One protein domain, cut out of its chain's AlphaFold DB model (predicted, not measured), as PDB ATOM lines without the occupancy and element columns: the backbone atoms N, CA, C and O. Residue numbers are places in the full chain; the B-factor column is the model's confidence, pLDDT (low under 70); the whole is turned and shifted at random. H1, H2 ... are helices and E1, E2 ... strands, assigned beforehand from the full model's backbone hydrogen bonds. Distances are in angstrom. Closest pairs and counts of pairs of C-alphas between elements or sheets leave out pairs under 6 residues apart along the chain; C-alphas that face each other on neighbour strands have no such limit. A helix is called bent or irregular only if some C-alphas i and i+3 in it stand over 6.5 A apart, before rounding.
ATOM      1  N   LYS A   7      40.772 149.003 152.972       94.56
ATOM      2  CA  LYS A   7      40.241 150.228 152.367       94.56
ATOM      3  C   LYS A   7      41.371 151.176 152.005       94.56
ATOM      4  O   LYS A   7      42.210 151.478 152.844       94.56
ATOM      5  N   CYS A   8      41.362 151.671 150.774       94.25
ATOM      6  CA  CYS A   8      42.308 152.689 150.339       94.25
ATOM      7  C   CYS A   8      41.859 154.088 150.786       94.25
ATOM      8  O   CYS A   8      40.666 154.394 150.800       94.25
ATOM      9  N   ILE A   9      42.833 154.929 151.130       95.56
ATOM     10  CA  ILE A   9      42.678 156.379 151.280       95.56
ATOM     11  C   ILE A   9      43.310 157.027 150.052       95.56
ATOM     12  O   ILE A   9      44.525 156.919 149.874       95.56
ATOM     13  N   HIS A  10      42.485 157.699 149.252       92.38
ATOM     14  CA  HIS A  10      42.883 158.415 148.045       92.38
ATOM     15  C   HIS A  10      42.251 159.810 148.026       92.38
ATOM     16  O   HIS A  10      41.115 159.974 148.467       92.38
ATOM     17  N   PHE A  11      42.985 160.795 147.513       92.12
ATOM     18  CA  PHE A  11      42.506 162.165 147.345       92.12
ATOM     19  C   PHE A  11      42.688 162.584 145.891       92.12
ATOM     20  O   PHE A  11      43.747 162.332 145.309       92.12
ATOM     21  N   ASP A  12      41.678 163.256 145.345       87.44
ATOM     22  CA  ASP A  12      41.734 163.799 143.986       87.44
ATOM     23  C   ASP A  12      42.668 165.025 143.917       87.44
ATOM     24  O   ASP A  12      43.301 165.298 142.894       87.44
ATOM     25  N   GLU A  13      42.809 165.746 145.032       90.06
ATOM     26  CA  GLU A  13      43.668 166.921 145.175       90.06
ATOM     27  C   GLU A  13      45.072 166.553 145.682       90.06
ATOM     28  O   GLU A  13      45.326 165.423 146.119       90.06
ATOM     29  N   PRO A  14      46.029 167.506 145.681       92.19
ATOM     30  CA  PRO A  14      47.300 167.306 146.354       92.19
ATOM     31  C   PRO A  14      47.089 166.842 147.798       92.19
ATOM     32  O   PRO A  14      46.494 167.534 148.619       92.19
ATOM     33  N   GLN A  15      47.616 165.661 148.106       93.06
ATOM     34  CA  GLN A  15      47.399 164.979 149.381       93.06
ATOM     35  C   GLN A  15      47.718 165.856 150.601       93.06
ATOM     36  O   GLN A  15      47.020 165.780 151.605       93.06
ATOM     37  N   GLU A  16      48.773 166.672 150.546       94.38
ATOM     38  CA  GLU A  16      49.126 167.574 151.649       94.38
ATOM     39  C   GLU A  16      48.043 168.634 151.889       94.38
ATOM     40  O   GLU A  16      47.655 168.862 153.034       94.38
ATOM     41  N   LEU A  17      47.522 169.226 150.813       95.19
ATOM     42  CA  LEU A  17      46.453 170.218 150.865       95.19
ATOM     43  C   LEU A  17      45.165 169.594 151.418       95.19
ATOM     44  O   LEU A  17      44.583 170.125 152.364       95.19
ATOM     45  N   ALA A  18      44.767 168.431 150.891       95.19
ATOM     46  CA  ALA A  18      43.601 167.695 151.377       95.19
ATOM     47  C   ALA A  18      43.734 167.364 152.872       95.19
ATOM     48  O   ALA A  18      42.833 167.659 153.653       95.19
ATOM     49  N   MET A  19      44.882 166.828 153.301       96.31
ATOM     50  CA  MET A  19      45.118 166.470 154.703       96.31
ATOM     51  C   MET A  19      45.032 167.671 155.646       96.31
ATOM     52  O   MET A  19      44.372 167.567 156.680       96.31
ATOM     53  N   LYS A  20      45.648 168.809 155.298       95.06
ATOM     54  CA  LYS A  20      45.548 170.036 156.106       95.06
ATOM     55  C   LYS A  20      44.092 170.487 156.254       95.06
ATOM     56  O   LYS A  20      43.647 170.737 157.372       95.06
ATOM     57  N   CYS A  21      43.337 170.487 155.156       95.50
ATOM     58  CA  CYS A  21      41.931 170.892 155.152       95.50
ATOM     59  C   CYS A  21      41.042 169.966 155.977       95.50
ATOM     60  O   CYS A  21      40.220 170.446 156.746       95.50
ATOM     61  N   ILE A  22      41.208 168.646 155.856       95.94
ATOM     62  CA  ILE A  22      40.380 167.681 156.596       95.94
ATOM     63  C   ILE A  22      40.655 167.786 158.101       95.94
ATOM     64  O   ILE A  22      39.739 167.652 158.911       95.94
ATOM     65  N   ILE A  23      41.912 168.032 158.484       94.00
ATOM     66  CA  ILE A  23      42.300 168.231 159.884       94.00
ATOM     67  C   ILE A  23      41.669 169.511 160.444       94.00
ATOM     68  O   ILE A  23      41.051 169.457 161.507       94.00
ATOM     69  N   GLU A  24      41.805 170.635 159.735       93.19
ATOM     70  CA  GLU A  24      41.178 171.916 160.094       93.19
ATOM     71  C   GLU A  24      39.654 171.763 160.218       93.19
ATOM     72  O   GLU A  24      39.074 172.059 161.263       93.19
ATOM     73  N   TYR A  25      39.023 171.176 159.197       93.50
ATOM     74  CA  TYR A  25      37.585 170.927 159.143       93.50
ATOM     75  C   TYR A  25      37.080 170.096 160.329       93.50
ATOM     76  O   TYR A  25      36.092 170.459 160.968       93.50
ATOM     77  N   HIS A  26      37.771 169.004 160.668       91.44
ATOM     78  CA  HIS A  26      37.394 168.140 161.787       91.44
ATOM     79  C   HIS A  26      37.405 168.892 163.127       91.44
ATOM     80  O   HIS A  26      36.474 168.757 163.925       91.44
ATOM     81  N   TYR A  27      38.433 169.706 163.384       89.31
ATOM     82  CA  TYR A  27      38.518 170.463 164.634       89.31
ATOM     83  C   TYR A  27      37.521 171.618 164.701       89.31
ATOM     84  O   TYR A  27      36.938 171.838 165.767       89.31
ATOM     85  N   ASN A  28      37.263 172.306 163.587       88.88
ATOM     86  CA  ASN A  28      36.221 173.332 163.523       88.88
ATOM     87  C   ASN A  28      34.844 172.721 163.840       88.88
ATOM     88  O   ASN A  28      34.144 173.199 164.728       88.88
ATOM     89  N   LYS A  29      34.517 171.569 163.242       88.25
ATOM     90  CA  LYS A  29      33.261 170.837 163.488       88.25
ATOM     91  C   LYS A  29      33.083 170.405 164.946       88.25
ATOM     92  O   LYS A  29      31.978 170.478 165.480       88.25
ATOM     93  N   ILE A  30      34.152 169.962 165.613       83.44
ATOM     94  CA  ILE A  30      34.115 169.658 167.055       83.44
ATOM     95  C   ILE A  30      33.888 170.936 167.870       83.44
ATOM     96  O   ILE A  30      33.117 170.923 168.829       83.44
ATOM     97  N   THR A  31      34.541 172.033 167.488       80.00
ATOM     98  CA  THR A  31      34.442 173.326 168.175       80.00
ATOM     99  C   THR A  31      33.023 173.891 168.119       80.00
ATOM    100  O   THR A  31      32.517 174.347 169.145       80.00
ATOM    101  N   GLU A  32      32.352 173.790 166.970       80.00
ATOM    102  CA  GLU A  32      30.955 174.207 166.778       80.00
ATOM    103  C   GLU A  32      29.958 173.408 167.636       80.00
ATOM    104  O   GLU A  32      28.917 173.927 168.037       80.00
ATOM    105  N   GLN A  33      30.265 172.143 167.942       77.00
ATOM    106  CA  GLN A  33      29.386 171.249 168.708       77.00
ATOM    107  C   GLN A  33      29.495 171.425 170.233       77.00
ATOM    108  O   GLN A  33      28.693 170.853 170.977       77.00
ATOM    109  N   LEU A  34      30.470 172.196 170.730       68.62
ATOM    110  CA  LEU A  34      30.659 172.421 172.164       68.62
ATOM    111  C   LEU A  34      29.650 173.451 172.717       68.62
ATOM    112  O   LEU A  34      29.447 174.503 172.110       68.62
ATOM    113  N   PRO A  35      29.049 173.219 173.904       67.31
ATOM    114  CA  PRO A  35      28.144 174.184 174.527       67.31
ATOM    115  C   PRO A  35      28.810 175.549 174.752       67.31
ATOM    116  O   PRO A  35      29.932 175.627 175.266       67.31
ATOM    117  N   GLN A  36      28.088 176.630 174.430       54.88
ATOM    118  CA  GLN A  36      28.520 178.007 174.693       54.88
ATOM    119  C   GLN A  36      28.884 178.170 176.181       54.88
ATOM    120  O   GLN A  36      28.031 178.031 177.056       54.88
ATOM    121  N   GLY A  37      30.168 178.418 176.466       55.12
ATOM    122  CA  GLY A  37      30.719 178.544 177.825       55.12
ATOM    123  C   GLY A  37      31.897 177.607 178.124       55.12
ATOM    124  O   GLY A  37      32.806 178.001 178.849       55.12
ATOM    125  N   MET A  38      31.955 176.422 177.502       52.56
ATOM    126  CA  MET A  38      33.157 175.558 177.517       52.56
ATOM    127  C   MET A  38      34.197 175.993 176.472       52.56
ATOM    128  O   MET A  38      35.376 175.660 176.580       52.56
ATOM    129  N   SER A  39      33.768 176.793 175.494       49.75
ATOM    130  CA  SER A  39      34.587 177.370 174.423       49.75
ATOM    131  C   SER A  39      35.658 178.358 174.909       49.75
ATOM    132  O   SER A  39      36.662 178.540 174.230       49.75
ATOM    133  N   ILE A  40      35.481 178.974 176.083       49.50
ATOM    134  CA  ILE A  40      36.373 180.030 176.604       49.50
ATOM    135  C   ILE A  40      37.659 179.451 177.227       49.50
ATOM    136  O   ILE A  40      38.679 180.130 177.269       49.50
ATOM    137  N   LEU A  41      37.639 178.199 177.699       47.56
ATOM    138  CA  LEU A  41      38.757 177.596 178.446       47.56
ATOM    139  C   LEU A  41      39.754 176.807 177.578       47.56
ATOM    140  O   LEU A  41      40.855 176.536 178.046       47.56
ATOM    141  N   PHE A  42      39.391 176.438 176.340       49.16
ATOM    142  CA  PHE A  42      40.158 175.472 175.536       49.16
ATOM    143  C   PHE A  42      40.300 175.786 174.032       49.16
ATOM    144  O   PHE A  42      40.827 174.942 173.314       49.16
ATOM    145  N   ARG A  43      39.865 176.947 173.514       55.59
ATOM    146  CA  ARG A  43      39.947 177.221 172.061       55.59
ATOM    147  C   ARG A  43      41.383 177.521 171.586       55.59
ATOM    148  O   ARG A  43      41.979 178.482 172.068       55.59
ATOM    149  N   PRO A  44      41.891 176.839 170.546       54.84
ATOM    150  CA  PRO A  44      42.395 177.534 169.366       54.84
ATOM    151  C   PRO A  44      41.205 178.172 168.625       54.84
ATOM    152  O   PRO A  44      40.131 177.580 168.559       54.84
ATOM    153  N   GLU A  45      41.348 179.396 168.122       63.12
ATOM    154  CA  GLU A  45      40.323 180.034 167.283       63.12
ATOM    155  C   GLU A  45      39.998 179.166 166.052       63.12
ATOM    156  O   GLU A  45      40.866 178.437 165.568       63.12
ATOM    157  N   GLU A  46      38.750 179.221 165.566       71.31
ATOM    158  CA  GLU A  46      38.406 178.636 164.262       71.31
ATOM    159  C   GLU A  46      39.344 179.229 163.210       71.31
ATOM    160  O   GLU A  46      39.448 180.451 163.085       71.31
ATOM    161  N   SER A  47      40.042 178.360 162.483       77.62
ATOM    162  CA  SER A  47      40.895 178.751 161.364       77.62
ATOM    163  C   SER A  47      40.252 178.278 160.069       77.62
ATOM    164  O   SER A  47      39.682 177.189 160.004       77.62
ATOM    165  N   HIS A  48      40.334 179.126 159.052       83.81
ATOM    166  CA  HIS A  48      39.887 178.847 157.688       83.81
ATOM    167  C   HIS A  48      41.035 179.060 156.693       83.81
ATOM    168  O   HIS A  48      40.809 179.335 155.506       83.81
ATOM    169  N   ASP A  49      42.275 178.996 157.185       85.56
ATOM    170  CA  ASP A  49      43.463 179.303 156.397       85.56
ATOM    171  C   ASP A  49      43.615 178.272 155.275       85.56
ATOM    172  O   ASP A  49      43.777 178.631 154.104       85.56
ATOM    173  N   HIS A  50      43.454 176.986 155.601       90.31
ATOM    174  CA  HIS A  50      43.578 175.910 154.621       90.31
ATOM    175  C   HIS A  50      42.332 175.790 153.741       90.31
ATOM    176  O   HIS A  50      42.451 175.515 152.546       90.31
ATOM    177  N   GLN A  51      41.137 176.056 154.282       90.44
ATOM    178  CA  GLN A  51      39.920 176.173 153.474       90.44
ATOM    179  C   GLN A  51      40.086 177.205 152.348       90.44
ATOM    180  O   GLN A  51      39.709 176.935 151.204       90.44
ATOM    181  N   THR A  52      40.661 178.371 152.654       90.56
ATOM    182  CA  THR A  52      40.888 179.431 151.662       90.56
ATOM    183  C   THR A  52      41.837 178.955 150.561       90.56
ATOM    184  O   THR A  52      41.499 179.059 149.380       90.56
ATOM    185  N   GLU A  53      42.965 178.344 150.937       92.75
ATOM    186  CA  GLU A  53      43.940 177.763 150.000       92.75
ATOM    187  C   GLU A  53      43.298 176.710 149.078       92.75
ATOM    188  O   GLU A  53      43.498 176.708 147.861       92.75
ATOM    189  N   TYR A  54      42.460 175.835 149.636       92.81
ATOM    190  CA  TYR A  54      41.783 174.786 148.877       92.81
ATOM    191  C   TYR A  54      40.737 175.341 147.902       92.81
ATOM    192  O   TYR A  54      40.630 174.872 146.766       92.81
ATOM    193  N   ILE A  55      39.983 176.368 148.302       91.00
ATOM    194  CA  ILE A  55      39.023 177.040 147.415       91.00
ATOM    195  C   ILE A  55      39.743 177.712 146.243       91.00
ATOM    196  O   ILE A  55      39.275 177.618 145.105       91.00
ATOM    197  N   GLU A  56      40.878 178.369 146.483       89.75
ATOM    198  CA  GLU A  56      41.702 178.933 145.408       89.75
ATOM    199  C   GLU A  56      42.224 177.847 144.465       89.75
ATOM    200  O   GLU A  56      42.144 177.994 143.240       89.75
ATOM    201  N   TRP A  57      42.676 176.718 145.015       91.81
ATOM    202  CA  TRP A  57      43.099 175.573 144.219       91.81
ATOM    203  C   TRP A  57      41.966 175.054 143.316       91.81
ATOM    204  O   TRP A  57      42.185 174.905 142.107       91.81
ATOM    205  N   MET A  58      40.747 174.876 143.848       89.88
ATOM    206  CA  MET A  58      39.568 174.455 143.071       89.88
ATOM    207  C   MET A  58      39.231 175.452 141.953       89.88
ATOM    208  O   MET A  58      38.947 175.049 140.821       89.88
ATOM    209  N   LYS A  59      39.295 176.762 142.233       87.56
ATOM    210  CA  LYS A  59      39.038 177.815 141.230       87.56
ATOM    211  C   LYS A  59      39.963 177.684 140.022       87.56
ATOM    212  O   LYS A  59      39.510 177.804 138.884       87.56
ATOM    213  N   VAL A  60      41.247 177.430 140.264       86.88
ATOM    214  CA  VAL A  60      42.266 177.356 139.210       86.88
ATOM    215  C   VAL A  60      42.197 176.045 138.424       86.88
ATOM    216  O   VAL A  60      42.362 176.071 137.203       86.88
ATOM    217  N   HIS A  61      41.965 174.917 139.099       84.25
ATOM    218  CA  HIS A  61      42.136 173.587 138.502       84.25
ATOM    219  C   HIS A  61      40.833 172.951 138.016       84.25
ATOM    220  O   HIS A  61      40.862 172.187 137.057       84.25
ATOM    221  N   GLU A  62      39.695 173.289 138.623       80.19
ATOM    222  CA  GLU A  62      38.414 172.634 138.328       80.19
ATOM    223  C   GLU A  62      37.384 173.599 137.742       80.19
ATOM    224  O   GLU A  62      36.662 173.260 136.806       80.19
ATOM    225  N   PHE A  63      37.335 174.831 138.255       73.12
ATOM    226  CA  PHE A  63      36.285 175.795 137.911       73.12
ATOM    227  C   PHE A  63      36.724 176.891 136.939       73.12
ATOM    228  O   PHE A  63      35.962 177.825 136.686       73.12
ATOM    229  N   ARG A  64      37.909 176.762 136.323       64.06
ATOM    230  CA  ARG A  64      38.499 177.770 135.421       64.06
ATOM    231  C   ARG A  64      37.578 178.199 134.263       64.06
ATOM    232  O   ARG A  64      37.806 179.248 133.673       64.06
ATOM    233  N   MET A  65      36.542 177.413 133.945       55.22
ATOM    234  CA  MET A  65      35.585 177.664 132.858       55.22
ATOM    235  C   MET A  65      34.202 178.192 133.291       55.22
ATOM    236  O   MET A  65      33.358 178.412 132.429       55.22
ATOM    237  N   PHE A  66      33.946 178.420 134.586       55.88
ATOM    238  CA  PHE A  66      32.610 178.792 135.092       55.88
ATOM    239  C   PHE A  66      32.499 180.227 135.631       55.88
ATOM    240  O   PHE A  66      31.546 180.512 136.347       55.88
ATOM    241  N   ALA A  67      33.431 181.121 135.277       56.41
ATOM    242  CA  ALA A  67      33.632 182.453 135.869       56.41
ATOM    243  C   ALA A  67      32.435 183.438 135.826       56.41
ATOM    244  O   ALA A  67      32.480 184.444 136.528       56.41
ATOM    245  N   ASP A  68      31.362 183.142 135.086       57.38
ATOM    246  CA  ASP A  68      30.260 184.082 134.816       57.38
ATOM    247  C   ASP A  68      28.968 183.822 135.623       57.38
ATOM    248  O   ASP A  68      27.887 184.256 135.226       57.38
ATOM    249  N   LYS A  69      29.026 183.085 136.741       61.41
ATOM    250  CA  LYS A  69      27.853 182.856 137.608       61.41
ATOM    251  C   LYS A  69      28.001 183.566 138.954       61.41
ATOM    252  O   LYS A  69      28.963 183.327 139.676       61.41
ATOM    253  N   ASP A  70      26.987 184.339 139.337       62.25
ATOM    254  CA  ASP A  70      26.923 185.063 140.622       62.25
ATOM    255  C   ASP A  70      26.993 184.139 141.864       62.25
ATOM    256  O   ASP A  70      27.236 184.602 142.974       62.25
ATOM    257  N   ASP A  71      26.845 182.822 141.674       73.62
ATOM    258  CA  ASP A  71      26.749 181.802 142.729       73.62
ATOM    259  C   ASP A  71      28.019 180.928 142.903       73.62
ATOM    260  O   ASP A  71      28.034 179.937 143.633       73.62
ATOM    261  N   ILE A  72      29.130 181.252 142.223       80.62
ATOM    262  CA  ILE A  72      30.341 180.399 142.227       80.62
ATOM    263  C   ILE A  72      30.888 180.172 143.642       80.62
ATOM    264  O   ILE A  72      31.296 179.060 143.971       80.62
ATOM    265  N   ASN A  73      30.907 181.200 144.494       83.19
ATOM    266  CA  ASN A  73      31.465 181.068 145.842       83.19
ATOM    267  C   ASN A  73      30.616 180.149 146.736       83.19
ATOM    268  O   ASN A  73      31.180 179.383 147.518       83.19
ATOM    269  N   GLU A  74      29.286 180.174 146.613       86.31
ATOM    270  CA  GLU A  74      28.413 179.269 147.371       86.31
ATOM    271  C   GLU A  74      28.597 177.821 146.904       86.31
ATOM    272  O   GLU A  74      28.721 176.912 147.728       86.31
ATOM    273  N   ILE A  75      28.693 177.611 145.587       87.44
ATOM    274  CA  ILE A  75      28.966 176.298 144.989       87.44
ATOM    275  C   ILE A  75      30.313 175.754 145.475       87.44
ATOM    276  O   ILE A  75      30.388 174.592 145.878       87.44
ATOM    277  N   LEU A  76      31.367 176.576 145.482       89.19
ATOM    278  CA  LEU A  76      32.695 176.178 145.957       89.19
ATOM    279  C   LEU A  76      32.677 175.805 147.441       89.19
ATOM    280  O   LEU A  76      33.219 174.766 147.806       89.19
ATOM    281  N   ASN A  77      32.004 176.591 148.285       89.81
ATOM    282  CA  ASN A  77      31.874 176.286 149.712       89.81
ATOM    283  C   ASN A  77      31.096 174.986 149.955       89.81
ATOM    284  O   ASN A  77      31.540 174.134 150.725       89.81
ATOM    285  N   LYS A  78      29.966 174.784 149.267       91.25
ATOM    286  CA  LYS A  78      29.198 173.529 149.344       91.25
ATOM    287  C   LYS A  78      30.022 172.329 148.876       91.25
ATOM    288  O   LYS A  78      29.977 171.272 149.503       91.25
ATOM    289  N   THR A  79      30.794 172.502 147.802       91.75
ATOM    290  CA  THR A  79      31.688 171.467 147.264       91.75
ATOM    291  C   THR A  79      32.783 171.122 148.267       91.75
ATOM    292  O   THR A  79      32.980 169.943 148.558       91.75
ATOM    293  N   TYR A  80      33.430 172.131 148.859       93.44
ATOM    294  CA  TYR A  80      34.429 171.958 149.912       93.44
ATOM    295  C   TYR A  80      33.873 171.149 151.089       93.44
ATOM    296  O   TYR A  80      34.422 170.096 151.408       93.44
ATOM    297  N   ILE A  81      32.746 171.572 151.676       93.88
ATOM    298  CA  ILE A  81      32.130 170.885 152.827       93.88
ATOM    299  C   ILE A  81      31.814 169.427 152.475       93.88
ATOM    300  O   ILE A  81      32.189 168.512 153.208       93.88
ATOM    301  N   SER A  82      31.183 169.197 151.319       94.81
ATOM    302  CA  SER A  82      30.852 167.845 150.860       94.81
ATOM    303  C   SER A  82      32.093 166.964 150.703       94.81
ATOM    304  O   SER A  82      32.041 165.775 151.028       94.81
ATOM    305  N   ARG A  83      33.204 167.505 150.190       95.12
ATOM    306  CA  ARG A  83      34.459 166.758 150.039       95.12
ATOM    307  C   ARG A  83      35.105 166.467 151.382       95.12
ATOM    308  O   ARG A  83      35.455 165.315 151.626       95.12
ATOM    309  N   MET A  84      35.191 167.454 152.272       96.19
ATOM    310  CA  MET A  84      35.764 167.260 153.605       96.19
ATOM    311  C   MET A  84      34.988 166.212 154.409       96.19
ATOM    312  O   MET A  84      35.604 165.316 154.985       96.19
ATOM    313  N   ASP A  85      33.653 166.234 154.367       95.75
ATOM    314  CA  ASP A  85      32.823 165.198 154.997       95.75
ATOM    315  C   ASP A  85      33.076 163.805 154.398       95.75
ATOM    316  O   ASP A  85      33.129 162.808 155.125       95.75
ATOM    317  N   ASN A  86      33.217 163.703 153.075       96.56
ATOM    318  CA  ASN A  86      33.496 162.428 152.414       96.56
ATOM    319  C   ASN A  86      34.890 161.901 152.766       96.56
ATOM    320  O   ASN A  86      35.038 160.712 153.051       96.56
ATOM    321  N   TYR A  87      35.896 162.769 152.807       97.19
ATOM    322  CA  TYR A  87      37.252 162.400 153.188       97.19
ATOM    323  C   TYR A  87      37.368 162.029 154.664       97.19
ATOM    324  O   TYR A  87      37.993 161.018 154.987       97.19
ATOM    325  N   GLU A  88      36.702 162.758 155.559       96.31
ATOM    326  CA  GLU A  88      36.603 162.396 156.973       96.31
ATOM    327  C   GLU A  88      35.969 161.001 157.135       96.31
ATOM    328  O   GLU A  88      36.495 160.156 157.871       96.31
ATOM    329  N   LYS A  89      34.876 160.711 156.412       97.12
ATOM    330  CA  LYS A  89      34.233 159.382 156.400       97.12
ATOM    331  C   LYS A  89      35.144 158.301 155.826       97.12
ATOM    332  O   LYS A  89      35.201 157.207 156.384       97.12
ATOM    333  N   MET A  90      35.854 158.588 154.737       97.69
ATOM    334  CA  MET A  90      36.798 157.661 154.109       97.69
ATOM    335  C   MET A  90      37.921 157.288 155.082       97.69
ATOM    336  O   MET A  90      38.163 156.101 155.302       97.69
ATOM    337  N   ILE A  91      38.557 158.281 155.714       98.06
ATOM    338  CA  ILE A  91      39.633 158.071 156.690       98.06
ATOM    339  C   ILE A  91      39.114 157.273 157.886       98.06
ATOM    340  O   ILE A  91      39.713 156.263 158.251       98.06
ATOM    341  N   ASN A  92      37.977 157.662 158.471       97.56
ATOM    342  CA  ASN A  92      37.392 156.923 159.592       97.56
ATOM    343  C   ASN A  92      37.025 155.483 159.208       97.56
ATOM    344  O   ASN A  92      37.276 154.564 159.987       97.56
ATOM    345  N   GLY A  93      36.487 155.281 158.005       97.88
ATOM    346  CA  GLY A  93      36.157 153.962 157.483       97.88
ATOM    347  C   GLY A  93      37.388 153.087 157.247       97.88
ATOM    348  O   GLY A  93      37.307 151.878 157.467       97.88
ATOM    349  N   ALA A  94      38.509 153.674 156.822       97.88
ATOM    350  CA  ALA A  94      39.792 152.987 156.703       97.88
ATOM    351  C   ALA A  94      40.373 152.640 158.079       97.88
ATOM    352  O   ALA A  94      40.795 151.509 158.283       97.88
ATOM    353  N   ILE A  95      40.306 153.560 159.048       98.31
ATOM    354  CA  ILE A  95      40.695 153.311 160.444       98.31
ATOM    355  C   ILE A  95      39.936 152.105 161.016       98.31
ATOM    356  O   ILE A  95      40.563 151.196 161.559       98.31
ATOM    357  N   ASP A  96      38.608 152.060 160.860       98.00
ATOM    358  CA  ASP A  96      37.788 150.936 161.338       98.00
ATOM    359  C   ASP A  96      38.187 149.619 160.661       98.00
ATOM    360  O   ASP A  96      38.380 148.598 161.320       98.00
ATOM    361  N   ASN A  97      38.384 149.648 159.343       97.19
ATOM    362  CA  ASN A  97      38.836 148.486 158.588       97.19
ATOM    363  C   ASN A  97      40.227 148.000 159.037       97.19
ATOM    364  O   ASN A  97      40.417 146.798 159.206       97.19
ATOM    365  N   TYR A  98      41.178 148.898 159.294       97.38
ATOM    366  CA  TYR A  98      42.514 148.539 159.772       97.38
ATOM    367  C   TYR A  98      42.499 147.974 161.194       97.38
ATOM    368  O   TYR A  98      43.244 147.034 161.478       97.38
ATOM    369  N   ILE A  99      41.624 148.475 162.072       97.00
ATOM    370  CA  ILE A  99      41.391 147.861 163.386       97.00
ATOM    371  C   ILE A  99      40.912 146.415 163.210       97.00
ATOM    372  O   ILE A  99      41.462 145.524 163.857       97.00
ATOM    373  N   GLU A 100      39.943 146.150 162.333       96.00
ATOM    374  CA  GLU A 100      39.477 144.777 162.092       96.00
ATOM    375  C   GLU A 100      40.568 143.893 161.476       96.00
ATOM    376  O   GLU A 100      40.814 142.787 161.959       96.00
ATOM    377  N   LEU A 101      41.308 144.399 160.485       94.62
ATOM    378  CA  LEU A 101      42.420 143.670 159.871       94.62
ATOM    379  C   LEU A 101      43.538 143.336 160.869       94.62
ATOM    380  O   LEU A 101      44.165 142.283 160.755       94.62
ATOM    381  N   SER A 102      43.765 144.180 161.880       94.56
ATOM    382  CA  SER A 102      44.761 143.913 162.930       94.56
ATOM    383  C   SER A 102      44.451 142.648 163.743       94.56
ATOM    384  O   SER A 102      45.368 141.985 164.238       94.56
ATOM    385  N   LYS A 103      43.169 142.270 163.835       94.12
ATOM    386  CA  LYS A 103      42.690 141.103 164.591       94.12
ATOM    387  C   LYS A 103      42.829 139.794 163.813       94.12
ATOM    388  O   LYS A 103      42.720 138.721 164.407       94.12
ATOM    389  N   VAL A 104      43.085 139.853 162.504       91.50
ATOM    390  CA  VAL A 104      43.215 138.665 161.648       91.50
ATOM    391  C   VAL A 104      44.379 137.801 162.129       91.50
ATOM    392  O   VAL A 104      45.532 138.239 162.189       91.50
ATOM    393  N   SER A 105      44.100 136.548 162.482       89.56
ATOM    394  CA  SER A 105      45.124 135.602 162.932       89.56
ATOM    395  C   SER A 105      45.969 135.099 161.760       89.56
ATOM    396  O   SER A 105      45.441 134.782 160.701       89.56
ATOM    397  N   LEU A 106      47.288 134.984 161.968       89.19
ATOM    398  CA  LEU A 106      48.192 134.290 161.034       89.19
ATOM    399  C   LEU A 106      48.543 132.875 161.518       89.19
ATOM    400  O   LEU A 106      49.404 132.238 160.931       89.19
ATOM    401  N   SER A 107      47.872 132.359 162.553       89.44
ATOM    402  CA  SER A 107      48.202 131.056 163.154       89.44
ATOM    403  C   SER A 107      48.169 129.884 162.164       89.44
ATOM    404  O   SER A 107      49.025 129.001 162.224       89.44
ATOM    405  N   GLU A 108      47.227 129.888 161.218       88.75
ATOM    406  CA  GLU A 108      47.155 128.882 160.153       88.75
ATOM    407  C   GLU A 108      48.345 128.993 159.196       88.75
ATOM    408  O   GLU A 108      48.931 127.980 158.820       88.75
ATOM    409  N   LEU A 109      48.747 130.221 158.853       87.62
ATOM    410  CA  LEU A 109      49.920 130.491 158.024       87.62
ATOM    411  C   LEU A 109      51.217 130.078 158.744       87.62
ATOM    412  O   LEU A 109      52.070 129.432 158.138       87.62
ATOM    413  N   ASP A 110      51.346 130.405 160.033       88.00
ATOM    414  CA  ASP A 110      52.468 130.006 160.892       88.00
ATOM    415  C   ASP A 110      52.577 128.477 160.970       88.00
ATOM    416  O   ASP A 110      53.658 127.911 160.790       88.00
ATOM    417  N   SER A 111      51.445 127.797 161.167       88.44
ATOM    418  CA  SER A 111      51.375 126.334 161.227       88.44
ATOM    419  C   SER A 111      51.707 125.692 159.880       88.44
ATOM    420  O   SER A 111      52.498 124.749 159.821       88.44
ATOM    421  N   ALA A 112      51.160 126.221 158.782       86.56
ATOM    422  CA  ALA A 112      51.453 125.748 157.433       86.56
ATOM    423  C   ALA A 112      52.942 125.900 157.093       86.56
ATOM    424  O   ALA A 112      53.552 124.965 156.568       86.56
ATOM    425  N   TYR A 113      53.552 127.038 157.446       85.56
ATOM    426  CA  TYR A 113      54.986 127.247 157.264       85.56
ATOM    427  C   TYR A 113      55.819 126.298 158.137       85.56
ATOM    428  O   TYR A 113      56.766 125.686 157.646       85.56
ATOM    429  N   GLY A 114      55.441 126.103 159.403       84.06
ATOM    430  CA  GLY A 114      56.099 125.151 160.303       84.06
ATOM    431  C   GLY A 114      56.070 123.712 159.777       84.06
ATOM    432  O   GLY A 114      57.099 123.031 159.783       84.06
ATOM    433  N   ASN A 115      54.930 123.279 159.234       83.69
ATOM    434  CA  ASN A 115      54.751 121.943 158.660       83.69
ATOM    435  C   ASN A 115      55.585 121.708 157.391       83.69
ATOM    436  O   ASN A 115      55.896 120.558 157.075       83.69
ATOM    437  N   MET A 116      56.028 122.760 156.689       77.31
ATOM    438  CA  MET A 116      56.961 122.590 155.568       77.31
ATOM    439  C   MET A 116      58.285 121.947 155.993       77.31
ATOM    440  O   MET A 116      58.889 121.260 155.171       77.31
ATOM    441  N   ASN A 117      58.710 122.094 157.256       66.44
ATOM    442  CA  ASN A 117      59.909 121.416 157.767       66.44
ATOM    443  C   ASN A 117      59.802 119.887 157.691       66.44
ATOM    444  O   ASN A 117      60.823 119.218 157.573       66.44
ATOM    445  N   PHE A 118      58.586 119.336 157.758       61.22
ATOM    446  CA  PHE A 118      58.360 117.896 157.663       61.22
ATOM    447  C   PHE A 118      58.316 117.410 156.207       61.22
ATOM    448  O   PHE A 118      58.748 116.301 155.910       61.22
ATOM    449  N   ILE A 119      57.807 118.241 155.292       65.31
ATOM    450  CA  ILE A 119      57.519 117.840 153.905       65.31
ATOM    451  C   ILE A 119      58.706 118.112 152.966       65.31
ATOM    452  O   ILE A 119      58.964 117.326 152.053       65.31
ATOM    453  N   PHE A 120      59.457 119.199 153.175       65.94
ATOM    454  CA  PHE A 120      60.514 119.634 152.261       65.94
ATOM    455  C   PHE A 120      61.872 119.729 152.965       65.94
ATOM    456  O   PHE A 120      62.165 120.700 153.655       65.94
ATOM    457  N   ALA A 121      62.769 118.778 152.686       63.78
ATOM    458  CA  ALA A 121      64.181 118.868 153.086       63.78
ATOM    459  C   ALA A 121      64.979 119.921 152.275       63.78
ATOM    460  O   ALA A 121      66.151 120.181 152.551       63.78
ATOM    461  N   ASN A 122      64.369 120.529 151.246       73.94
ATOM    462  CA  ASN A 122      65.020 121.500 150.371       73.94
ATOM    463  C   ASN A 122      64.999 122.918 150.976       73.94
ATOM    464  O   ASN A 122      64.000 123.641 150.907       73.94
ATOM    465  N   ASN A 123      66.153 123.348 151.490       77.38
ATOM    466  CA  ASN A 123      66.344 124.671 152.091       77.38
ATOM    467  C   ASN A 123      66.079 125.853 151.137       77.38
ATOM    468  O   ASN A 123      65.674 126.917 151.603       77.38
ATOM    469  N   SER A 124      66.284 125.690 149.824       80.06
ATOM    470  CA  SER A 124      66.091 126.763 148.834       80.06
ATOM    471  C   SER A 124      64.610 127.074 148.616       80.06
ATOM    472  O   SER A 124      64.204 128.235 148.660       80.06
ATOM    473  N   ILE A 125      63.780 126.034 148.470       79.19
ATOM    474  CA  ILE A 125      62.320 126.172 148.345       79.19
ATOM    475  C   ILE A 125      61.743 126.820 149.609       79.19
ATOM    476  O   ILE A 125      60.958 127.763 149.519       79.19
ATOM    477  N   ARG A 126      62.207 126.378 150.785       80.19
ATOM    478  CA  ARG A 126      61.798 126.935 152.078       80.19
ATOM    479  C   ARG A 126      62.165 128.412 152.222       80.19
ATOM    480  O   ARG A 126      61.321 129.216 152.603       80.19
ATOM    481  N   SER A 127      63.406 128.777 151.898       84.19
ATOM    482  CA  SER A 127      63.874 130.165 151.986       84.19
ATOM    483  C   SER A 127      63.071 131.097 151.071       84.19
ATOM    484  O   SER A 127      62.702 132.197 151.481       84.19
ATOM    485  N   LYS A 128      62.723 130.643 149.859       86.12
ATOM    486  CA  LYS A 128      61.862 131.414 148.950       86.12
ATOM    487  C   LYS A 128      60.450 131.586 149.502       86.12
ATOM    488  O   LYS A 128      59.987 132.715 149.589       86.12
ATOM    489  N   ALA A 129      59.803 130.511 149.958       86.75
ATOM    490  CA  ALA A 129      58.470 130.600 150.561       86.75
ATOM    491  C   ALA A 129      58.447 131.524 151.794       86.75
ATOM    492  O   ALA A 129      57.500 132.285 151.992       86.75
ATOM    493  N   TYR A 130      59.515 131.505 152.598       89.69
ATOM    494  CA  TYR A 130      59.659 132.423 153.722       89.69
ATOM    495  C   TYR A 130      59.733 133.881 153.263       89.69
ATOM    496  O   TYR A 130      58.924 134.703 153.682       89.69
ATOM    497  N   ASN A 131      60.695 134.208 152.400       90.69
ATOM    498  CA  ASN A 131      60.985 135.594 152.035       90.69
ATOM    499  C   ASN A 131      59.911 136.209 151.133       90.69
ATOM    500  O   ASN A 131      59.591 137.386 151.281       90.69
ATOM    501  N   GLU A 132      59.360 135.429 150.204       89.94
ATOM    502  CA  GLU A 132      58.462 135.936 149.167       89.94
ATOM    503  C   GLU A 132      56.985 135.935 149.586       89.94
ATOM    504  O   GLU A 132      56.222 136.746 149.073       89.94
ATOM    505  N   ILE A 133      56.585 135.069 150.526       90.12
ATOM    506  CA  ILE A 133      55.178 134.902 150.935       90.12
ATOM    507  C   ILE A 133      55.027 135.214 152.425       90.12
ATOM    508  O   ILE A 133      54.383 136.193 152.807       90.12
ATOM    509  N   PHE A 134      55.636 134.387 153.278       89.81
ATOM    510  CA  PHE A 134      55.383 134.397 154.719       89.81
ATOM    511  C   PHE A 134      55.798 135.718 155.380       89.81
ATOM    512  O   PHE A 134      55.000 136.365 156.060       89.81
ATOM    513  N   ASN A 135      57.041 136.144 155.156       91.56
ATOM    514  CA  ASN A 135      57.598 137.341 155.766       91.56
ATOM    515  C   ASN A 135      56.910 138.609 155.244       91.56
ATOM    516  O   ASN A 135      56.622 139.500 156.037       91.56
ATOM    517  N   LYS A 136      56.571 138.672 153.946       90.75
ATOM    518  CA  LYS A 136      55.827 139.813 153.382       90.75
ATOM    519  C   LYS A 136      54.469 139.991 154.070       90.75
ATOM    520  O   LYS A 136      54.175 141.079 154.554       90.75
ATOM    521  N   LEU A 137      53.681 138.917 154.196       90.19
ATOM    522  CA  LEU A 137      52.391 138.960 154.901       90.19
ATOM    523  C   LEU A 137      52.541 139.367 156.366       90.19
ATOM    524  O   LEU A 137      51.748 140.157 156.884       90.19
ATOM    525  N   ARG A 138      53.570 138.846 157.037       91.06
ATOM    526  CA  ARG A 138      53.840 139.156 158.440       91.06
ATOM    527  C   ARG A 138      54.208 140.625 158.639       91.06
ATOM    528  O   ARG A 138      53.677 141.244 159.554       91.06
ATOM    529  N   LEU A 139      55.066 141.182 157.784       91.75
ATOM    530  CA  LEU A 139      55.448 142.596 157.826       91.75
ATOM    531  C   LEU A 139      54.247 143.514 157.572       91.75
ATOM    532  O   LEU A 139      54.067 144.493 158.295       91.75
ATOM    533  N   LEU A 140      53.389 143.167 156.608       89.75
ATOM    534  CA  LEU A 140      52.151 143.904 156.342       89.75
ATOM    535  C   LEU A 140      51.216 143.909 157.555       89.75
ATOM    536  O   LEU A 140      50.764 144.969 157.987       89.75
ATOM    537  N   LYS A 141      50.966 142.735 158.149       91.75
ATOM    538  CA  LYS A 141      50.153 142.639 159.368       91.75
ATOM    539  C   LYS A 141      50.773 143.422 160.522       91.75
ATOM    540  O   LYS A 141      50.045 144.101 161.237       91.75
ATOM    541  N   GLN A 142      52.086 143.315 160.717       92.69
ATOM    542  CA  GLN A 142      52.787 143.991 161.805       92.69
ATOM    543  C   GLN A 142      52.590 145.506 161.723       92.69
ATOM    544  O   GLN A 142      52.222 146.120 162.719       92.69
ATOM    545  N   LYS A 143      52.720 146.083 160.524       92.69
ATOM    546  CA  LYS A 143      52.477 147.511 160.308       92.69
ATOM    547  C   LYS A 143      51.039 147.925 160.646       92.69
ATOM    548  O   LYS A 143      50.832 148.941 161.298       92.69
ATOM    549  N   ILE A 144      50.040 147.133 160.247       94.69
ATOM    550  CA  ILE A 144      48.633 147.396 160.604       94.69
ATOM    551  C   ILE A 144      48.433 147.303 162.125       94.69
ATOM    552  O   ILE A 144      47.745 148.135 162.712       94.69
ATOM    553  N   LEU A 145      49.037 146.302 162.770       94.75
ATOM    554  CA  LEU A 145      48.909 146.053 164.205       94.75
ATOM    555  C   LEU A 145      49.515 147.179 165.053       94.75
ATOM    556  O   LEU A 145      48.900 147.595 166.033       94.75
ATOM    557  N   GLU A 146      50.696 147.671 164.677       94.44
ATOM    558  CA  GLU A 146      51.372 148.782 165.358       94.44
ATOM    559  C   GLU A 146      50.501 150.042 165.361       94.44
ATOM    560  O   GLU A 146      50.332 150.690 166.396       94.44
ATOM    561  N   GLU A 147      49.864 150.342 164.229       97.00
ATOM    562  CA  GLU A 147      49.023 151.530 164.094       97.00
ATOM    563  C   GLU A 147      47.620 151.360 164.691       97.00
ATOM    564  O   GLU A 147      47.037 152.318 165.210       97.00
ATOM    565  N   ALA A 148      47.100 150.129 164.733       96.31
ATOM    566  CA  ALA A 148      45.805 149.821 165.336       96.31
ATOM    567  C   ALA A 148      45.721 150.226 166.816       96.31
ATOM    568  O   ALA A 148      44.637 150.563 167.296       96.31
ATOM    569  N   TYR A 149      46.837 150.251 167.549       94.81
ATOM    570  CA  TYR A 149      46.863 150.778 168.915       94.81
ATOM    571  C   TYR A 149      46.411 152.249 168.972       94.81
ATOM    572  O   TYR A 149      45.518 152.600 169.747       94.81
ATOM    573  N   HIS A 150      46.968 153.100 168.106       95.81
ATOM    574  CA  HIS A 150      46.612 154.520 168.030       95.81
ATOM    575  C   HIS A 150      45.167 154.717 167.573       95.81
ATOM    576  O   HIS A 150      44.440 155.538 168.136       95.81
ATOM    577  N   PHE A 151      44.727 153.911 166.608       98.06
ATOM    578  CA  PHE A 151      43.352 153.922 166.121       98.06
ATOM    579  C   PHE A 151      42.345 153.577 167.221       98.06
ATOM    580  O   PHE A 151      41.350 154.282 167.385       98.06
ATOM    581  N   ASN A 152      42.627 152.557 168.035       97.19
ATOM    582  CA  ASN A 152      41.783 152.208 169.176       97.19
ATOM    583  C   ASN A 152      41.753 153.321 170.234       97.19
ATOM    584  O   ASN A 152      40.697 153.591 170.801       97.19
ATOM    585  N   LEU A 153      42.874 154.004 170.503       95.75
ATOM    586  CA  LEU A 153      42.871 155.165 171.404       95.75
ATOM    587  C   LEU A 153      41.962 156.280 170.883       95.75
ATOM    588  O   LEU A 153      41.176 156.832 171.652       95.75
ATOM    589  N   TYR A 154      42.034 156.576 169.586       95.19
ATOM    590  CA  TYR A 154      41.173 157.563 168.940       95.19
ATOM    591  C   TYR A 154      39.693 157.180 169.006       95.19
ATOM    592  O   TYR A 154      38.887 157.982 169.472       95.19
ATOM    593  N   LYS A 155      39.335 155.936 168.668       95.25
ATOM    594  CA  LYS A 155      37.942 155.457 168.752       95.25
ATOM    595  C   LYS A 155      37.387 155.461 170.181       95.25
ATOM    596  O   LYS A 155      36.188 155.624 170.365       95.25
ATOM    597  N   ASN A 156      38.256 155.361 171.186       94.38
ATOM    598  CA  ASN A 156      37.897 155.475 172.600       94.38
ATOM    599  C   ASN A 156      37.933 156.921 173.140       94.38
ATOM    600  O   ASN A 156      37.905 157.114 174.357       94.38
ATOM    601  N   GLY A 157      38.046 157.936 172.275       90.75
ATOM    602  CA  GLY A 157      38.044 159.353 172.659       90.75
ATOM    603  C   GLY A 157      39.324 159.840 173.350       90.75
ATOM    604  O   GLY A 157      39.331 160.912 173.945       90.75
ATOM    605  N   LYS A 158      40.408 159.057 173.304       91.31
ATOM    606  CA  LYS A 158      41.710 159.371 173.930       91.31
ATOM    607  C   LYS A 158      42.813 159.673 172.914       91.31
ATOM    608  O   LYS A 158      43.956 159.898 173.301       91.31
ATOM    609  N   GLY A 159      42.500 159.605 171.623       89.12
ATOM    610  CA  GLY A 159      43.445 159.822 170.532       89.12
ATOM    611  C   GLY A 159      43.162 161.106 169.762       89.12
ATOM    612  O   GLY A 159      42.106 161.716 169.894       89.12
ATOM    613  N   ASN A 160      44.128 161.498 168.939       92.69
ATOM    614  CA  ASN A 160      44.076 162.704 168.126       92.69
ATOM    615  C   ASN A 160      43.771 162.343 166.663       92.69
ATOM    616  O   ASN A 160      44.449 161.480 166.093       92.69
ATOM    617  N   PHE A 161      42.775 163.002 166.060       94.50
ATOM    618  CA  PHE A 161      42.366 162.724 164.683       94.50
ATOM    619  C   PHE A 161      43.484 163.002 163.679       94.50
ATOM    620  O   PHE A 161      43.759 162.140 162.854       94.50
ATOM    621  N   ALA A 162      44.184 164.136 163.782       94.94
ATOM    622  CA  ALA A 162      45.265 164.484 162.856       94.94
ATOM    623  C   ALA A 162      46.372 163.419 162.834       94.94
ATOM    624  O   ALA A 162      46.805 162.974 161.770       94.94
ATOM    625  N   VAL A 163      46.769 162.943 164.019       95.62
ATOM    626  CA  VAL A 163      47.752 161.860 164.163       95.62
ATOM    627  C   VAL A 163      47.235 160.558 163.545       95.62
ATOM    628  O   VAL A 163      47.966 159.882 162.823       95.62
ATOM    629  N   CYS A 164      45.973 160.198 163.795       97.38
ATOM    630  CA  CYS A 164      45.395 158.962 163.264       97.38
ATOM    631  C   CYS A 164      45.149 159.019 161.756       97.38
ATOM    632  O   CYS A 164      45.350 158.016 161.081       97.38
ATOM    633  N   ALA A 165      44.769 160.173 161.213       97.50
ATOM    634  CA  ALA A 165      44.590 160.384 159.785       97.50
ATOM    635  C   ALA A 165      45.918 160.197 159.036       97.50
ATOM    636  O   ALA A 165      45.972 159.462 158.049       97.50
ATOM    637  N   GLN A 166      47.008 160.768 159.561       97.12
ATOM    638  CA  GLN A 166      48.350 160.585 159.007       97.12
ATOM    639  C   GLN A 166      48.793 159.115 159.049       97.12
ATOM    640  O   GLN A 166      49.234 158.562 158.041       97.12
ATOM    641  N   LYS A 167      48.612 158.446 160.192       97.62
ATOM    642  CA  LYS A 167      48.942 157.023 160.353       97.62
ATOM    643  C   LYS A 167      48.113 156.126 159.433       97.62
ATOM    644  O   LYS A 167      48.651 155.226 158.794       97.62
ATOM    645  N   ALA A 168      46.814 156.389 159.300       97.75
ATOM    646  CA  ALA A 168      45.941 155.649 158.392       97.75
ATOM    647  C   ALA A 168      46.382 155.813 156.931       97.75
ATOM    648  O   ALA A 168      46.411 154.840 156.173       97.75
ATOM    649  N   LEU A 169      46.792 157.019 156.543       96.75
ATOM    650  CA  LEU A 169      47.340 157.287 155.218       96.75
ATOM    651  C   LEU A 169      48.663 156.540 154.977       96.75
ATOM    652  O   LEU A 169      48.866 155.973 153.905       96.75
ATOM    653  N   GLU A 170      49.548 156.472 155.970       95.75
ATOM    654  CA  GLU A 170      50.805 155.714 155.888       95.75
ATOM    655  C   GLU A 170      50.597 154.198 155.801       95.75
ATOM    656  O   GLU A 170      51.368 153.507 155.120       95.75
ATOM    657  N   VAL A 171      49.563 153.671 156.465       95.81
ATOM    658  CA  VAL A 171      49.114 152.283 156.289       95.81
ATOM    659  C   VAL A 171      48.587 152.091 154.868       95.81
ATOM    660  O   VAL A 171      49.081 151.202 154.174       95.81
ATOM    661  N   SER A 172      47.694 152.966 154.389       95.56
ATOM    662  CA  SER A 172      47.160 152.921 153.016       95.56
ATOM    663  C   SER A 172      48.288 152.839 151.985       95.56
ATOM    664  O   SER A 172      48.357 151.892 151.207       95.56
ATOM    665  N   LYS A 173      49.275 153.737 152.062       93.31
ATOM    666  CA  LYS A 173      50.430 153.763 151.145       93.31
ATOM    667  C   LYS A 173      51.322 152.526 151.190       93.31
ATOM    668  O   LYS A 173      52.089 152.296 150.263       93.31
ATOM    669  N   SER A 174      51.290 151.754 152.274       91.50
ATOM    670  CA  SER A 174      52.016 150.478 152.313       91.50
ATOM    671  C   SER A 174      51.249 149.318 151.703       91.50
ATOM    672  O   SER A 174      51.872 148.349 151.276       91.50
ATOM    673  N   LEU A 175      49.921 149.414 151.671       92.19
ATOM    674  CA  LEU A 175      49.045 148.381 151.129       92.19
ATOM    675  C   LEU A 175      48.749 148.610 149.645       92.19
ATOM    676  O   LEU A 175      48.568 147.641 148.910       92.19
ATOM    677  N   PHE A 176      48.728 149.870 149.209       93.69
ATOM    678  CA  PHE A 176      48.333 150.278 147.867       93.69
ATOM    679  C   PHE A 176      49.456 151.004 147.133       93.69
ATOM    680  O   PHE A 176      50.224 151.766 147.719       93.69
ATOM    681  N   MET A 177      49.511 150.786 145.823       91.06
ATOM    682  CA  MET A 177      50.291 151.574 144.880       91.06
ATOM    683  C   MET A 177      49.352 152.353 143.976       91.06
ATOM    684  O   MET A 177      48.298 151.851 143.586       91.06
ATOM    685  N   GLU A 178      49.767 153.571 143.642       89.56
ATOM    686  CA  GLU A 178      49.063 154.436 142.708       89.56
ATOM    687  C   GLU A 178      49.908 154.627 141.450       89.56
ATOM    688  O   GLU A 178      51.065 155.045 141.519       89.56
ATOM    689  N   GLU A 179      49.314 154.360 140.292       88.12
ATOM    690  CA  GLU A 179      49.895 154.667 138.989       88.12
ATOM    691  C   GLU A 179      49.057 155.727 138.289       88.12
ATOM    692  O   GLU A 179      47.873 155.526 138.010       88.12
ATOM    693  N   LYS A 180      49.691 156.862 137.984       85.56
ATOM    694  CA  LYS A 180      49.070 157.958 137.241       85.56
ATOM    695  C   LYS A 180      49.432 157.824 135.771       85.56
ATOM    696  O   LYS A 180      50.601 157.928 135.409       85.56
ATOM    697  N   THR A 181      48.428 157.616 134.929       84.00
ATOM    698  CA  THR A 181      48.592 157.625 133.474       84.00
ATOM    699  C   THR A 181      47.920 158.870 132.927       84.00
ATOM    700  O   THR A 181      46.700 159.005 133.026       84.00
ATOM    701  N   LYS A 182      48.722 159.759 132.342       78.38
ATOM    702  CA  LYS A 182      48.218 160.902 131.582       78.38
ATOM    703  C   LYS A 182      47.959 160.458 130.151       78.38
ATOM    704  O   LYS A 182      48.877 159.966 129.497       78.38
ATOM    705  N   GLN A 183      46.726 160.593 129.689       76.31
ATOM    706  CA  GLN A 183      46.376 160.447 128.279       76.31
ATOM    707  C   GLN A 183      45.913 161.803 127.751       76.31
ATOM    708  O   GLN A 183      45.454 162.641 128.522       76.31
ATOM    709  N   ASP A 184      45.998 162.012 126.436       68.44
ATOM    710  CA  ASP A 184      45.691 163.303 125.796       68.44
ATOM    711  C   ASP A 184      44.280 163.841 126.112       68.44
ATOM    712  O   ASP A 184      44.031 165.037 125.979       68.44
ATOM    713  N   VAL A 185      43.354 162.966 126.526       72.44
ATOM    714  CA  VAL A 185      41.937 163.291 126.760       72.44
ATOM    715  C   VAL A 185      41.534 163.194 128.236       72.44
ATOM    716  O   VAL A 185      40.571 163.838 128.647       72.44
ATOM    717  N   PHE A 186      42.238 162.401 129.046       70.56
ATOM    718  CA  PHE A 186      41.943 162.256 130.471       70.56
ATOM    719  C   PHE A 186      43.164 161.773 131.252       70.56
ATOM    720  O   PHE A 186      43.977 160.983 130.766       70.56
ATOM    721  N   ASP A 187      43.236 162.194 132.508       79.31
ATOM    722  CA  ASP A 187      44.135 161.606 133.487       79.31
ATOM    723  C   ASP A 187      43.427 160.422 134.157       79.31
ATOM    724  O   ASP A 187      42.244 160.489 134.492       79.31
ATOM    725  N   SER A 188      44.139 159.310 134.338       81.94
ATOM    726  CA  SER A 188      43.626 158.140 135.058       81.94
ATOM    727  C   SER A 188      44.566 157.741 136.184       81.94
ATOM    728  O   SER A 188      45.790 157.748 136.028       81.94
ATOM    729  N   ILE A 189      43.977 157.379 137.320       84.56
ATOM    730  CA  ILE A 189      44.691 156.886 138.493       84.56
ATOM    731  C   ILE A 189      44.269 155.437 138.705       84.56
ATOM    732  O   ILE A 189      43.084 155.132 138.833       84.56
ATOM    733  N   ARG A 190      45.246 154.531 138.712       86.38
ATOM    734  CA  ARG A 190      45.035 153.123 139.049       86.38
ATOM    735  C   ARG A 190      45.570 152.870 140.442       86.38
ATOM    736  O   ARG A 190      46.750 153.100 140.689       86.38
ATOM    737  N   VAL A 191      44.706 152.370 141.316       88.81
ATOM    738  CA  VAL A 191      45.057 151.977 142.680       88.81
ATOM    739  C   VAL A 191      44.993 150.460 142.778       88.81
ATOM    740  O   VAL A 191      43.963 149.867 142.460       88.81
ATOM    741  N   TYR A 192      46.083 149.822 143.195       89.88
ATOM    742  CA  TYR A 192      46.157 148.363 143.284       89.88
ATOM    743  C   TYR A 192      47.091 147.895 144.403       89.88
ATOM    744  O   TYR A 192      47.894 148.655 144.940       89.88
ATOM    745  N   GLN A 193      46.968 146.627 144.786       91.12
ATOM    746  CA  GLN A 193      47.644 146.036 145.940       91.12
ATOM    747  C   GLN A 193      48.843 145.177 145.521       91.12
ATOM    748  O   GLN A 193      48.871 143.971 145.775       91.12
ATOM    749  N   LYS A 194      49.863 145.799 144.918       88.56
ATOM    750  CA  LYS A 194      50.997 145.077 144.313       88.56
ATOM    751  C   LYS A 194      51.645 144.044 145.231       88.56
ATOM    752  O   LYS A 194      51.981 142.959 144.789       88.56
ATOM    753  N   GLN A 195      51.817 144.356 146.518       86.50
ATOM    754  CA  GLN A 195      52.449 143.405 147.437       86.50
ATOM    755  C   GLN A 195      51.647 142.106 147.563       86.50
ATOM    756  O   GLN A 195      52.245 141.039 147.665       86.50
ATOM    757  N   PHE A 196      50.315 142.187 147.540       89.31
ATOM    758  CA  PHE A 196      49.450 141.011 147.555       89.31
ATOM    759  C   PHE A 196      49.445 140.292 146.208       89.31
ATOM    760  O   PHE A 196      49.458 139.064 146.202       89.31
ATOM    761  N   ASP A 197      49.504 141.033 145.100       89.75
ATOM    762  CA  ASP A 197      49.657 140.454 143.760       89.75
ATOM    763  C   ASP A 197      50.967 139.645 143.666       89.75
ATOM    764  O   ASP A 197      50.945 138.475 143.291       89.75
ATOM    765  N   ASP A 198      52.084 140.213 144.133       90.31
ATOM    766  CA  ASP A 198      53.385 139.539 144.201       90.31
ATOM    767  C   ASP A 198      53.336 138.292 145.108       90.31
ATOM    768  O   ASP A 198      53.963 137.275 144.815       90.31
ATOM    769  N   ILE A 199      52.631 138.363 146.246       90.25
ATOM    770  CA  ILE A 199      52.473 137.225 147.167       90.25
ATOM    771  C   ILE A 199      51.680 136.099 146.495       90.25
ATOM    772  O   ILE A 199      52.045 134.930 146.643       90.25
ATOM    773  N   GLU A 200      50.604 136.426 145.780       89.69
ATOM    774  CA  GLU A 200      49.787 135.452 145.054       89.69
ATOM    775  C   GLU A 200      50.574 134.807 143.907       89.69
ATOM    776  O   GLU A 200      50.550 133.582 143.773       89.69
ATOM    777  N   GLU A 201      51.352 135.589 143.155       91.38
ATOM    778  CA  GLU A 201      52.249 135.067 142.122       91.38
ATOM    779  C   GLU A 201      53.314 134.132 142.720       91.38
ATOM    780  O   GLU A 201      53.523 133.015 142.235       91.38
ATOM    781  N   SER A 202      53.969 134.539 143.811       90.12
ATOM    782  CA  SER A 202      54.948 133.696 144.506       90.12
ATOM    783  C   SER A 202      54.319 132.423 145.074       90.12
ATOM    784  O   SER A 202      54.947 131.361 145.030       90.12
ATOM    785  N   LEU A 203      53.079 132.489 145.570       89.00
ATOM    786  CA  LEU A 203      52.336 131.323 146.047       89.00
ATOM    787  C   LEU A 203      52.039 130.344 144.909       89.00
ATOM    788  O   LEU A 203      52.201 129.135 145.091       89.00
ATOM    789  N   GLU A 204      51.651 130.843 143.742       89.56
ATOM    790  CA  GLU A 204      51.389 129.995 142.581       89.56
ATOM    791  C   GLU A 204      52.680 129.364 142.048       89.56
ATOM    792  O   GLU A 204      52.761 128.148 141.875       89.56
ATOM    793  N   ASN A 205      53.756 130.144 141.936       87.06
ATOM    794  CA  ASN A 205      55.083 129.634 141.586       87.06
ATOM    795  C   ASN A 205      55.587 128.567 142.571       87.06
ATOM    796  O   ASN A 205      56.285 127.622 142.186       87.06
ATOM    797  N   PHE A 206      55.268 128.720 143.856       85.12
ATOM    798  CA  PHE A 206      55.573 127.733 144.886       85.12
ATOM    799  C   PHE A 206      54.758 126.447 144.694       85.12
ATOM    800  O   PHE A 206      55.341 125.361 144.704       85.12
ATOM    801  N   ARG A 207      53.447 126.553 144.440       84.38
ATOM    802  CA  ARG A 207      52.571 125.408 144.138       84.38
ATOM    803  C   ARG A 207      53.046 124.641 142.914       84.38
ATOM    804  O   ARG A 207      53.199 123.423 142.996       84.38
ATOM    805  N   VAL A 208      53.356 125.337 141.820       83.81
ATOM    806  CA  VAL A 208      53.843 124.710 140.584       83.81
ATOM    807  C   VAL A 208      55.093 123.876 140.853       83.81
ATOM    808  O   VAL A 208      55.151 122.722 140.450       83.81
ATOM    809  N   LYS A 209      56.063 124.402 141.610       79.19
ATOM    810  CA  LYS A 209      57.295 123.666 141.955       79.19
ATOM    811  C   LYS A 209      57.058 122.420 142.809       79.19
ATOM    812  O   LYS A 209      57.890 121.516 142.791       79.19
ATOM    813  N   ILE A 210      55.978 122.391 143.587       76.81
ATOM    814  CA  ILE A 210      55.615 121.241 144.421       76.81
ATOM    815  C   ILE A 210      54.896 120.180 143.593       76.81
ATOM    816  O   ILE A 210      55.250 119.005 143.677       76.81
ATOM    817  N   TYR A 211      53.887 120.588 142.821       74.94
ATOM    818  CA  TYR A 211      53.034 119.667 142.069       74.94
ATOM    819  C   TYR A 211      53.704 119.155 140.793       74.94
ATOM    820  O   TYR A 211      53.556 117.986 140.445       74.94
ATOM    821  N   TYR A 212      54.491 120.002 140.137       64.25
ATOM    822  CA  TYR A 212      55.170 119.710 138.883       64.25
ATOM    823  C   TYR A 212      56.681 119.758 139.137       64.25
ATOM    824  O   TYR A 212      57.324 120.806 139.036       64.25
TER     825      TYR A 212
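This is residues 7 to 212 of the 223 residues of an uncharacterized protein of Clostridium sp. AF27-2AA (UniProt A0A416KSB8). A flat, open layer of helices: the long helix H4 crosses H1 near the middle of its run, with residues 84 to 88, and farther on crosses the helical hairpin of H6b and H7, with residues 91 to 102. H3 packs beside H1 and the start of H4, while H5, H6a and H8 lie side by side at the far end of the longest axis. The strand hairpin of E1 and E2 sticks out with residues 182 to 187, and residues 33 to 38, before the small H2, stand free too. The printed part has 206 residues, with eight named helices and two antiparallel strands in the order H1 to H7, E1, E2, H8, and is mostly helix. It is loose, with a radius of gyration of the C-alphas of 23.1 A and spans of 75 by 52 by 17 A.

H1, residues 15 to 32, begins at C-alpha 15 (47.399, 164.979, 149.381) and is 25.7 A long. H2 is residues 39 to 42 and H3 residues 49 to 61. H4, residues 72 to 102, is 44.4 A long and ends at C-alpha 102 (44.761, 143.913, 162.930). H5 is residues 107 to 119. H6, residues 123 to 155, was assigned as one helix by its hydrogen bonds but is bent, with C-alphas 132 and 135 6.8 A apart: arm H6a is residues 123 to 132 and arm H6b, 29.7 A long, residues 135 to 155. H7 is residues 161 to 175, E1 177 to 182 and E2 187 to 192. H8, residues 194 to 211, is 25.6 A long and ends at C-alpha 211 (53.034, 119.667, 142.069).

H4 touches H1 with residues 84 to 88 alone, about perpendicular at 85 degrees, closest at the C-alphas of Ile 22 and Met 84, 5.5 A. H4 touches H6b with residues 95 to 102 alone, at a steep tilt of 61 degrees; the C-alphas of Ser 102 and Leu 145 are closest, 4.8 A. H6b and H7 form a helical hairpin at a shallow tilt of 16 degrees, with C-alphas Phe 151 and Cys 164 closest, 6.1 A. H6a touches H8 at a shallow tilt of 23 degrees, opposite ways, closest at C-alphas Glu 132 and Ser 202, 6.3 A. H5 is close to H6a but not clearly touching. In the hairpin of E1 and E2, N 179 and O 190 are within hydrogen-bond range at 2.9 A. Every O i to N i+4 pair is within range in H1, H3, H4, H6a, H7 and H8; H5 has 7 of 9 and H6b 15 of 17.

The C-alphas farthest apart, Asp 70 and Ala 121, are 77.0 A apart. The printed part has no cut and no long link. Mean pLDDT of the printed part is 86.0; residues 34 to 45, 64 to 70, 117 to 121, 184 and 212 are under 70.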